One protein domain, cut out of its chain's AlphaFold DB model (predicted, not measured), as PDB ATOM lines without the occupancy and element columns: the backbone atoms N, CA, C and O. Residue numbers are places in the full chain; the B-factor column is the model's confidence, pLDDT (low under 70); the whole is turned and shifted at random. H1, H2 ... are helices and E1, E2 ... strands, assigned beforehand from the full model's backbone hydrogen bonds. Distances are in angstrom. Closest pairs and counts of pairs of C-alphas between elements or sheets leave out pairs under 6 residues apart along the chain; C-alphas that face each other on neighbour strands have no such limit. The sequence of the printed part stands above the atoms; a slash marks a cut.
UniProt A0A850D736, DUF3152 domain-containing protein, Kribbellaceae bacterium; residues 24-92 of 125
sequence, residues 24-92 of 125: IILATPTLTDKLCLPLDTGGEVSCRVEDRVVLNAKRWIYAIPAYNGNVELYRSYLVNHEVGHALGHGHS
ATOM      1  N   ILE A  24     347.548 308.708 285.895       98.06
ATOM      2  CA  ILE A  24     348.390 309.714 286.556       98.06
ATOM      3  C   ILE A  24     347.746 311.087 286.374       98.06
ATOM      4  O   ILE A  24     347.571 311.552 285.248       98.06
ATOM      5  N   ILE A  25     347.397 311.737 287.482       98.56
ATOM      6  CA  ILE A  25     346.652 312.997 287.509       98.56
ATOM      7  C   ILE A  25     347.484 314.038 288.251       98.56
ATOM      8  O   ILE A  25     347.790 313.860 289.423       98.56
ATOM      9  N   LEU A  26     347.811 315.152 287.600       98.69
ATOM     10  CA  LEU A  26     348.390 316.317 288.269       98.69
ATOM     11  C   LEU A  26     347.258 317.257 288.706       98.69
ATOM     12  O   LEU A  26     346.539 317.778 287.855       98.69
ATOM     13  N   ALA A  27     347.090 317.471 290.012       98.69
ATOM     14  CA  ALA A  27     345.944 318.199 290.565       98.69
ATOM     15  C   ALA A  27     346.364 319.315 291.532       98.69
ATOM     16  O   ALA A  27     347.361 319.199 292.241       98.69
ATOM     17  N   THR A  28     345.600 320.411 291.585       98.75
ATOM     18  CA  THR A  28     345.784 321.457 292.607       98.75
ATOM     19  C   THR A  28     345.543 320.886 294.010       98.75
ATOM     20  O   THR A  28     344.776 319.934 294.124       98.75
ATOM     21  N   PRO A  29     346.115 321.465 295.088       98.69
ATOM     22  CA  PRO A  29     345.964 320.941 296.452       98.69
ATOM     23  C   PRO A  29     344.524 320.581 296.845       98.69
ATOM     24  O   PRO A  29     344.252 319.453 297.238       98.69
ATOM     25  N   THR A  30     343.575 321.495 296.630       98.62
ATOM     26  CA  THR A  30     342.156 321.267 296.946       98.62
ATOM     27  C   THR A  30     341.523 320.158 296.104       98.62
ATOM     28  O   THR A  30     340.600 319.487 296.559       98.62
ATOM     29  N   LEU A  31     341.967 319.973 294.857       98.69
ATOM     30  CA  LEU A  31     341.482 318.875 294.023       98.69
ATOM     31  C   LEU A  31     342.140 317.549 294.421       98.69
ATOM     32  O   LEU A  31     341.456 316.530 294.411       98.69
ATOM     33  N   THR A  32     343.414 317.559 294.826       98.75
ATOM     34  CA  THR A  32     344.081 316.399 295.430       98.75
ATOM     35  C   THR A  32     343.291 315.898 296.634       98.75
ATOM     36  O   THR A  32     342.903 314.737 296.625       98.75
ATOM     37  N   ASP A  33     342.929 316.771 297.581       98.62
ATOM     38  CA  ASP A  33     342.141 316.378 298.763       98.62
ATOM     39  C   ASP A  33     340.825 315.685 298.390       98.62
ATOM     40  O   ASP A  33     340.457 314.672 298.977       98.62
ATOM     41  N   LYS A  34     340.130 316.185 297.362       98.50
ATOM     42  CA  LYS A  34     338.871 315.591 296.887       98.50
ATOM     43  C   LYS A  34     339.076 314.240 296.204       98.50
ATOM     44  O   LYS A  34     338.294 313.321 296.428       98.50
ATOM     45  N   LEU A  35     340.088 314.129 295.344       98.50
ATOM     46  CA  LEU A  35     340.368 312.903 294.589       98.50
ATOM     47  C   LEU A  35     340.963 311.797 295.470       98.50
ATOM     48  O   LEU A  35     340.816 310.623 295.139       98.50
ATOM     49  N   CYS A  36     341.616 312.172 296.571       98.44
ATOM     50  CA  CYS A  36     342.296 311.259 297.481       98.44
ATOM     51  C   CYS A  36     341.415 310.714 298.610       98.44
ATOM     52  O   CYS A  36     341.886 309.869 299.368       98.44
ATOM     53  N   LEU A  37     340.148 311.132 298.728       98.00
ATOM     54  CA  LEU A  37     339.244 310.576 299.737       98.00
ATOM     55  C   LEU A  37     339.162 309.038 299.637       98.00
ATOM     56  O   LEU A  37     339.085 308.503 298.527       98.00
ATOM     57  N   PRO A  38     339.160 308.318 300.779       97.12
ATOM     58  CA  PRO A  38     339.048 308.823 302.156       97.12
ATOM     59  C   PRO A  38     340.382 309.207 302.831       97.12
ATOM     60  O   PRO A  38     340.402 309.430 304.039       97.12
ATOM     61  N   LEU A  39     341.502 309.252 302.104       97.06
ATOM     62  CA  LEU A  39     342.793 309.651 302.669       97.06
ATOM     63  C   LEU A  39     342.821 311.158 302.947       97.06
ATOM     64  O   LEU A  39     342.369 311.958 302.130       97.06
ATOM     65  N   ASP A  40     343.418 311.538 304.074       96.62
ATOM     66  CA  ASP A  40     343.680 312.936 304.403       96.62
ATOM     67  C   ASP A  40     345.056 313.360 303.871       96.62
ATOM     68  O   ASP A  40     346.103 312.975 304.404       96.62
ATOM     69  N   THR A  41     345.053 314.135 302.785       97.19
ATOM     70  CA  THR A  41     346.272 314.684 302.178       97.19
ATOM     71  C   THR A  41     346.645 316.072 302.699       97.19
ATOM     72  O   THR A  41     347.777 316.517 302.460       97.19
ATOM     73  N   GLY A  42     345.730 316.762 303.390       97.38
ATOM     74  CA  GLY A  42     345.907 318.127 303.900       97.38
ATOM     75  C   GLY A  42     346.375 319.158 302.865       97.38
ATOM     76  O   GLY A  42     347.001 320.147 303.231       97.38
ATOM     77  N   GLY A  43     346.178 318.907 301.570       96.56
ATOM     78  CA  GLY A  43     346.693 319.715 300.467       96.56
ATOM     79  C   GLY A  43     348.215 319.657 300.283       96.56
ATOM     80  O   GLY A  43     348.759 320.396 299.458       96.56
ATOM     81  N   GLU A  44     348.926 318.787 301.006       97.62
ATOM     82  CA  GLU A  44     350.393 318.801 301.073       97.62
ATOM     83  C   GLU A  44     351.071 317.569 300.471       97.62
ATOM     84  O   GLU A  44     352.257 317.653 300.137       97.62
ATOM     85  N   VAL A  45     350.370 316.442 300.334       98.25
ATOM     86  CA  VAL A  45     350.934 315.188 299.800       98.25
ATOM     87  C   VAL A  45     350.157 314.688 298.583       98.25
ATOM     88  O   VAL A  45     349.044 315.134 298.315       98.25
ATOM     89  N   SER A  46     350.796 313.803 297.824       98.62
ATOM     90  CA  SER A  46     350.187 313.016 296.749       98.62
ATOM     91  C   SER A  46     349.511 311.763 297.327       98.62
ATOM     92  O   SER A  46     349.642 311.488 298.524       98.62
ATOM     93  N   CYS A  47     348.761 311.031 296.503       98.56
ATOM     94  CA  CYS A  47     348.159 309.765 296.912       98.56
ATOM     95  C   CYS A  47     347.939 308.805 295.738       98.56
ATOM     96  O   CYS A  47     347.869 309.211 294.571       98.56
ATOM     97  N   ARG A  48     347.670 307.543 296.082       98.12
ATOM     98  CA  ARG A  48     347.018 306.571 295.207       98.12
ATOM     99  C   ARG A  48     345.689 306.126 295.816       98.12
ATOM    100  O   ARG A  48     345.671 305.600 296.928       98.12
ATOM    101  N   VAL A  49     344.597 306.251 295.060       97.62
ATOM    102  CA  VAL A  49     343.263 305.725 295.411       97.62
ATOM    103  C   VAL A  49     342.670 305.035 294.193       97.62
ATOM    104  O   VAL A  49     342.464 305.682 293.171       97.62
ATOM    105  N   GLU A  50     342.370 303.740 294.321       95.44
ATOM    106  CA  GLU A  50     341.940 302.904 293.190       95.44
ATOM    107  C   GLU A  50     342.923 303.045 292.011       95.44
ATOM    108  O   GLU A  50     344.133 303.017 292.209       95.44
ATOM    109  N   ASP A  51     342.459 303.221 290.784       95.69
ATOM    110  CA  ASP A  51     343.340 303.413 289.629       95.69
ATOM    111  C   ASP A  51     343.967 304.823 289.547       95.69
ATOM    112  O   ASP A  51     344.772 305.096 288.656       95.69
ATOM    113  N   ARG A  52     343.658 305.740 290.471       97.94
ATOM    114  CA  ARG A  52     344.130 307.130 290.418       97.94
ATOM    115  C   ARG A  52     345.442 307.296 291.167       97.94
ATOM    116  O   ARG A  52     345.499 307.143 292.384       97.94
ATOM    117  N   VAL A  53     346.469 307.704 290.435       98.62
ATOM    118  CA  VAL A  53     347.774 308.154 290.926       98.62
ATOM    119  C   VAL A  53     347.752 309.683 290.901       98.62
ATOM    120  O   VAL A  53     347.971 310.302 289.860       98.62
ATOM    121  N   VAL A  54     347.417 310.310 292.028       98.81
ATOM    122  CA  VAL A  54     347.190 311.759 292.122       98.81
ATOM    123  C   VAL A  54     348.446 312.453 292.637       98.81
ATOM    124  O   VAL A  54     348.838 312.298 293.790       98.81
ATOM    125  N   LEU A  55     349.057 313.269 291.784       98.88
ATOM    126  CA  LEU A  55     350.225 314.079 292.094       98.88
ATOM    127  C   LEU A  55     349.789 315.481 292.520       98.88
ATOM    128  O   LEU A  55     349.100 316.188 291.780       98.88
ATOM    129  N   ASN A  56     350.225 315.912 293.700       98.75
ATOM    130  CA  ASN A  56     349.931 317.249 294.199       98.75
ATOM    131  C   ASN A  56     350.748 318.315 293.442       98.75
ATOM    132  O   ASN A  56     351.982 318.323 293.485       98.75
ATOM    133  N   ALA A  57     350.073 319.254 292.779       98.62
ATOM    134  CA  ALA A  57     350.702 320.264 291.928       98.62
ATOM    135  C   ALA A  57     351.601 321.243 292.695       98.62
ATOM    136  O   ALA A  57     352.621 321.674 292.158       98.62
ATOM    137  N   LYS A  58     351.294 321.551 293.965       98.38
ATOM    138  CA  LYS A  58     352.189 322.361 294.813       98.38
ATOM    139  C   LYS A  58     353.543 321.666 294.945       98.38
ATOM    140  O   LYS A  58     354.588 322.291 294.793       98.38
ATOM    141  N   ARG A  59     353.526 320.353 295.170       98.38
ATOM    142  CA  ARG A  59     354.732 319.532 295.311       98.38
ATOM    143  C   ARG A  59     355.441 319.297 293.983       98.38
ATOM    144  O   ARG A  59     356.663 319.374 293.934       98.38
ATOM    145  N   TRP A  60     354.694 319.124 292.899       98.50
ATOM    146  CA  TRP A  60     355.243 319.036 291.544       98.50
ATOM    147  C   TRP A  60     356.025 320.285 291.109       98.50
ATOM    148  O   TRP A  60     357.009 320.174 290.373       98.50
ATOM    149  N   ILE A  61     355.577 321.473 291.529       98.19
ATOM    150  CA  ILE A  61     356.193 322.755 291.154       98.19
ATOM    151  C   ILE A  61     357.347 323.110 292.095       98.19
ATOM    152  O   ILE A  61     358.411 323.499 291.621       98.19
ATOM    153  N   TYR A  62     357.149 322.976 293.409       97.56
ATOM    154  CA  TYR A  62     358.069 323.544 294.403       97.56
ATOM    155  C   TYR A  62     358.954 322.521 295.120       97.56
ATOM    156  O   TYR A  62     359.879 322.918 295.828       97.56
ATOM    157  N   ALA A  63     358.688 321.221 294.964       98.06
ATOM    158  CA  ALA A  63     359.303 320.171 295.769       98.06
ATOM    159  C   ALA A  63     359.160 320.435 297.288       98.06
ATOM    160  O   ALA A  63     358.188 321.038 297.761       98.06
ATOM    161  N   ILE A  64     360.124 319.938 298.062       97.38
ATOM    162  CA  ILE A  64     360.334 320.273 299.472       97.38
ATOM    163  C   ILE A  64     361.765 320.801 299.661       97.38
ATOM    164  O   ILE A  64     362.641 320.447 298.863       97.38
ATOM    165  N   PRO A  65     362.055 321.558 300.737       97.00
ATOM    166  CA  PRO A  65     363.395 322.098 300.984       97.00
ATOM    167  C   PRO A  65     364.509 321.045 300.960       97.00
ATOM    168  O   PRO A  65     365.592 321.310 300.456       97.00
ATOM    169  N   ALA A  66     364.226 319.821 301.420       96.06
ATOM    170  CA  ALA A  66     365.205 318.738 301.487       96.06
ATOM    171  C   ALA A  66     365.784 318.312 300.121       96.06
ATOM    172  O   ALA A  66     366.839 317.686 300.081       96.06
ATOM    173  N   TYR A  67     365.127 318.653 299.005       97.25
ATOM    174  CA  TYR A  67     365.626 318.383 297.651       97.25
ATOM    175  C   TYR A  67     366.526 319.502 297.102       97.25
ATOM    176  O   TYR A  67     366.962 319.413 295.955       97.25
ATOM    177  N   ASN A  68     366.823 320.544 297.892       95.69
ATOM    178  CA  ASN A  68     367.749 321.630 297.547       95.69
ATOM    179  C   ASN A  68     367.473 322.259 296.167       95.69
ATOM    180  O   ASN A  68     368.388 322.498 295.382       95.69
ATOM    181  N   GLY A  69     366.195 322.475 295.842       95.31
ATOM    182  CA  GLY A  69     365.772 323.059 294.564       95.31
ATOM    183  C   GLY A  69     365.770 322.097 293.369       95.31
ATOM    184  O   GLY A  69     365.389 322.503 292.273       95.31
ATOM    185  N   ASN A  70     366.129 320.820 293.544       97.75
ATOM    186  CA  ASN A  70     366.075 319.826 292.471       97.75
ATOM    187  C   ASN A  70     364.641 319.314 292.241       97.75
ATOM    188  O   ASN A  70     364.264 318.211 292.654       97.75
ATOM    189  N   VAL A  71     363.835 320.141 291.575       98.06
ATOM    190  CA  VAL A  71     362.426 319.855 291.277       98.06
ATOM    191  C   VAL A  71     362.274 318.655 290.340       98.06
ATOM    192  O   VAL A  71     361.380 317.842 290.547       98.06
ATOM    193  N   GLU A  72     363.160 318.474 289.358       98.06
ATOM    194  CA  GLU A  72     363.064 317.346 288.417       98.06
ATOM    195  C   GLU A  72     363.269 315.987 289.102       98.06
ATOM    196  O   GLU A  72     362.536 315.022 288.844       98.06
ATOM    197  N   LEU A  73     364.213 315.911 290.047       97.81
ATOM    198  CA  LEU A  73     364.374 314.722 290.885       97.81
ATOM    199  C   LEU A  73     363.126 314.490 291.744       97.81
ATOM    200  O   LEU A  73     362.664 313.359 291.872       97.81
ATOM    201  N   TYR A  74     362.550 315.553 292.303       98.50
ATOM    202  CA  TYR A  74     361.355 315.444 293.132       98.50
ATOM    203  C   TYR A  74     360.116 314.992 292.339       98.50
ATOM    204  O   TYR A  74     359.346 314.161 292.816       98.50
ATOM    205  N   ARG A  75     359.942 315.457 291.097       98.69
ATOM    206  CA  ARG A  75     358.877 314.979 290.196       98.69
ATOM    207  C   ARG A  75     359.010 313.489 289.916       98.69
ATOM    208  O   ARG A  75     358.027 312.757 290.001       98.69
ATOM    209  N   SER A  76     360.237 313.038 289.659       98.19
ATOM    210  CA  SER A  76     360.537 311.614 289.485       98.19
ATOM    211  C   SER A  76     360.205 310.808 290.748       98.19
ATOM    212  O   SER A  76     359.668 309.707 290.647       98.19
ATOM    213  N   TYR A  77     360.475 311.367 291.935       98.44
ATOM    214  CA  TYR A  77     360.099 310.768 293.217       98.44
ATOM    215  C   TYR A  77     358.581 310.629 293.350       98.44
ATOM    216  O   TYR A  77     358.122 309.524 293.617       98.44
ATOM    217  N   LEU A  78     357.810 311.700 293.121       98.50
ATOM    218  CA  LEU A  78     356.348 311.643 293.222       98.50
ATOM    219  C   LEU A  78     355.767 310.556 292.314       98.50
ATOM    220  O   LEU A  78     354.968 309.741 292.762       98.50
ATOM    221  N   VAL A  79     356.203 310.516 291.050       98.31
ATOM    222  CA  VAL A  79     355.729 309.508 290.093       98.31
ATOM    223  C   VAL A  79     356.079 308.103 290.577       98.31
ATOM    224  O   VAL A  79     355.195 307.257 290.665       98.31
ATOM    225  N   ASN A  80     357.342 307.837 290.927       97.94
ATOM    226  CA  ASN A  80     357.734 306.489 291.341       97.94
ATOM    227  C   ASN A  80     357.094 306.071 292.671       97.94
ATOM    228  O   ASN A  80     356.756 304.900 292.807       97.94
ATOM    229  N   HIS A  81     356.905 306.985 293.624       98.44
ATOM    230  CA  HIS A  81     356.267 306.690 294.908       98.44
ATOM    231  C   HIS A  81     354.808 306.266 294.717       98.44
ATOM    232  O   HIS A  81     354.415 305.178 295.135       98.44
ATOM    233  N   GLU A  82     354.019 307.077 294.011       98.56
ATOM    234  CA  GLU A  82     352.590 306.806 293.837       98.56
ATOM    235  C   GLU A  82     352.329 305.643 292.862       98.56
ATOM    236  O   GLU A  82     351.414 304.845 293.071       98.56
ATOM    237  N   VAL A  83     353.175 305.460 291.837       97.94
ATOM    238  CA  VAL A  83     353.153 304.235 291.015       97.94
ATOM    239  C   VAL A  83     353.554 303.016 291.849       97.94
ATOM    240  O   VAL A  83     353.001 301.939 291.655       97.94
ATOM    241  N   GLY A  84     354.452 303.170 292.822       97.38
ATOM    242  CA  GLY A  84     354.773 302.113 293.777       97.38
ATOM    243  C   GLY A  84     353.549 301.645 294.556       97.38
ATOM    244  O   GLY A  84     353.319 300.442 294.661       97.38
ATOM    245  N   HIS A  85     352.708 302.575 295.014       97.88
ATOM    246  CA  HIS A  85     351.414 302.230 295.603       97.88
ATOM    247  C   HIS A  85     350.480 301.524 294.615       97.88
ATOM    248  O   HIS A  85     349.827 300.553 294.996       97.88
ATOM    249  N   ALA A  86     350.432 301.956 293.350       96.88
ATOM    250  CA  ALA A  86     349.644 301.277 292.317       96.88
ATOM    251  C   ALA A  86     350.120 299.833 292.062       96.88
ATOM    252  O   ALA A  86     349.299 298.954 291.818       96.88
ATOM    253  N   LEU A  87     351.423 299.576 292.202       95.94
ATOM    254  CA  LEU A  87     352.032 298.244 292.133       95.94
ATOM    255  C   LEU A  87     351.932 297.442 293.447       95.94
ATOM    256  O   LEU A  87     352.490 296.349 293.539       95.94
ATOM    257  N   GLY A  88     351.241 297.963 294.466       94.69
ATOM    258  CA  GLY A  88     350.974 297.259 295.724       94.69
ATOM    259  C   GLY A  88     352.011 297.462 296.831       94.69
ATOM    260  O   GLY A  88     351.963 296.764 297.844       94.69
ATOM    261  N   HIS A  89     352.945 298.406 296.691       95.56
ATOM    262  CA  HIS A  89     353.924 298.691 297.742       95.56
ATOM    263  C   HIS A  89     353.351 299.596 298.834       95.56
ATOM    264  O   HIS A  89     352.737 300.628 298.562       95.56
ATOM    265  N   GLY A  90     353.604 299.234 300.090       95.62
ATOM    266  CA  GLY A  90     353.357 300.089 301.251       95.62
ATOM    267  C   GLY A  90     354.519 301.044 301.528       95.62
ATOM    268  O   GLY A  90     355.581 300.963 300.907       95.62
ATOM    269  N   HIS A  91     354.331 301.940 302.497       96.44
ATOM    270  CA  HIS A  91     355.402 302.837 302.917       96.44
ATOM    271  C   HIS A  91     356.603 302.088 303.503       96.44
ATOM    272  O   HIS A  91     356.480 301.019 304.099       96.44
ATOM    273  N   SER A  92     357.775 302.698 303.363       95.12
ATOM    274  CA  SER A  92     359.029 302.275 303.991       95.12
ATOM    275  C   SER A  92     359.594 303.394 304.867       95.12
ATOM    276  O   SER A  92     359.156 304.543 304.793       95.12
TER     277      SER A  92
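Overview. This is residues 24 to 92 of the 125 residues of the protein "DUF3152 domain-containing protein" of Kribbellaceae bacterium (UniProt A0A850D736). A small three-stranded sheet forms the core, with the short helix H1 over one face and the long helix H3 over the other. H2 follows straight on from E3 at one end of the sheet, and a loop then folds the backbone back into H3, so that H2 and H3 make a helical hairpin. The printed part has 69 residues, with three named helices and three named strands that follow along the chain in the order E1, H1, E2, E3, H2, H3; the sheet is mixed, in the order E1, E3, E2. The class is mixed, helices and strands, and the whole is compact, with a radius of gyration of the C-alphas of 11.3 A and spans of 31 by 25 by 19 A.

Arrangement. Begin at E1, residues 24 to 27, an edge strand, parallel to the inner strand E3, residues 52 to 56, at 37 degrees; look there for N 25 and O 53, 2.8 A apart, within hydrogen-bond range. E2, residues 47 to 49, is the other edge strand and forms an antiparallel hairpin with E3, at 158 degrees; N 54 and O 47 are 2.8 A apart. H1, residues 29 to 35, is on the sheet over E3, at a height over the sheet of 7.8 A, and runs along the strands; its closest C-alphas to E3 are those of Pro 29 and Asn 56, 5.9 A apart. H3, residues 71 to 86, is on the opposite face, at a height of 8.9 A, over E3, and the closest C-alphas are those of Val 53 and Glu 82, 5.8 A apart. This gives three layers, helices on both faces of a sheet; H1 and H3 are apart. H2, residues 57 to 62, only grazes the sheet with residues 57 to 60. H2 and H3 touch, through residues 71 to 78 of H3 alone, opposite ways at a shallow tilt of 33 degrees, only just short of steep; their closest C-alphas, of Trp 60 and Arg 75, are 5.6 A apart. In H1, H2 and H3 every O i to N i+4 pair is within hydrogen-bond range.

Along the chain. Find C-alpha 24 at (348.390, 309.714, 286.556), where E1 begins, 9.7 A long. H1 measures 10.0 A, E2 6.5 A, E3 12.3 A and H2 8.4 A. Find C-alpha 71 at (362.426, 319.855, 291.277); from there H3 runs 22.6 A to C-alpha 86 at (349.644, 301.277, 292.317).

Size, cuts and confidence. The two C-alphas farthest apart, of Glu 50 and Asn 68, are 32.2 A apart. The printed part has no cut; the link from H1 to E2 is long, with 11 residues. The mean pLDDT of the printed part is 97.7, and no printed residue is under 70.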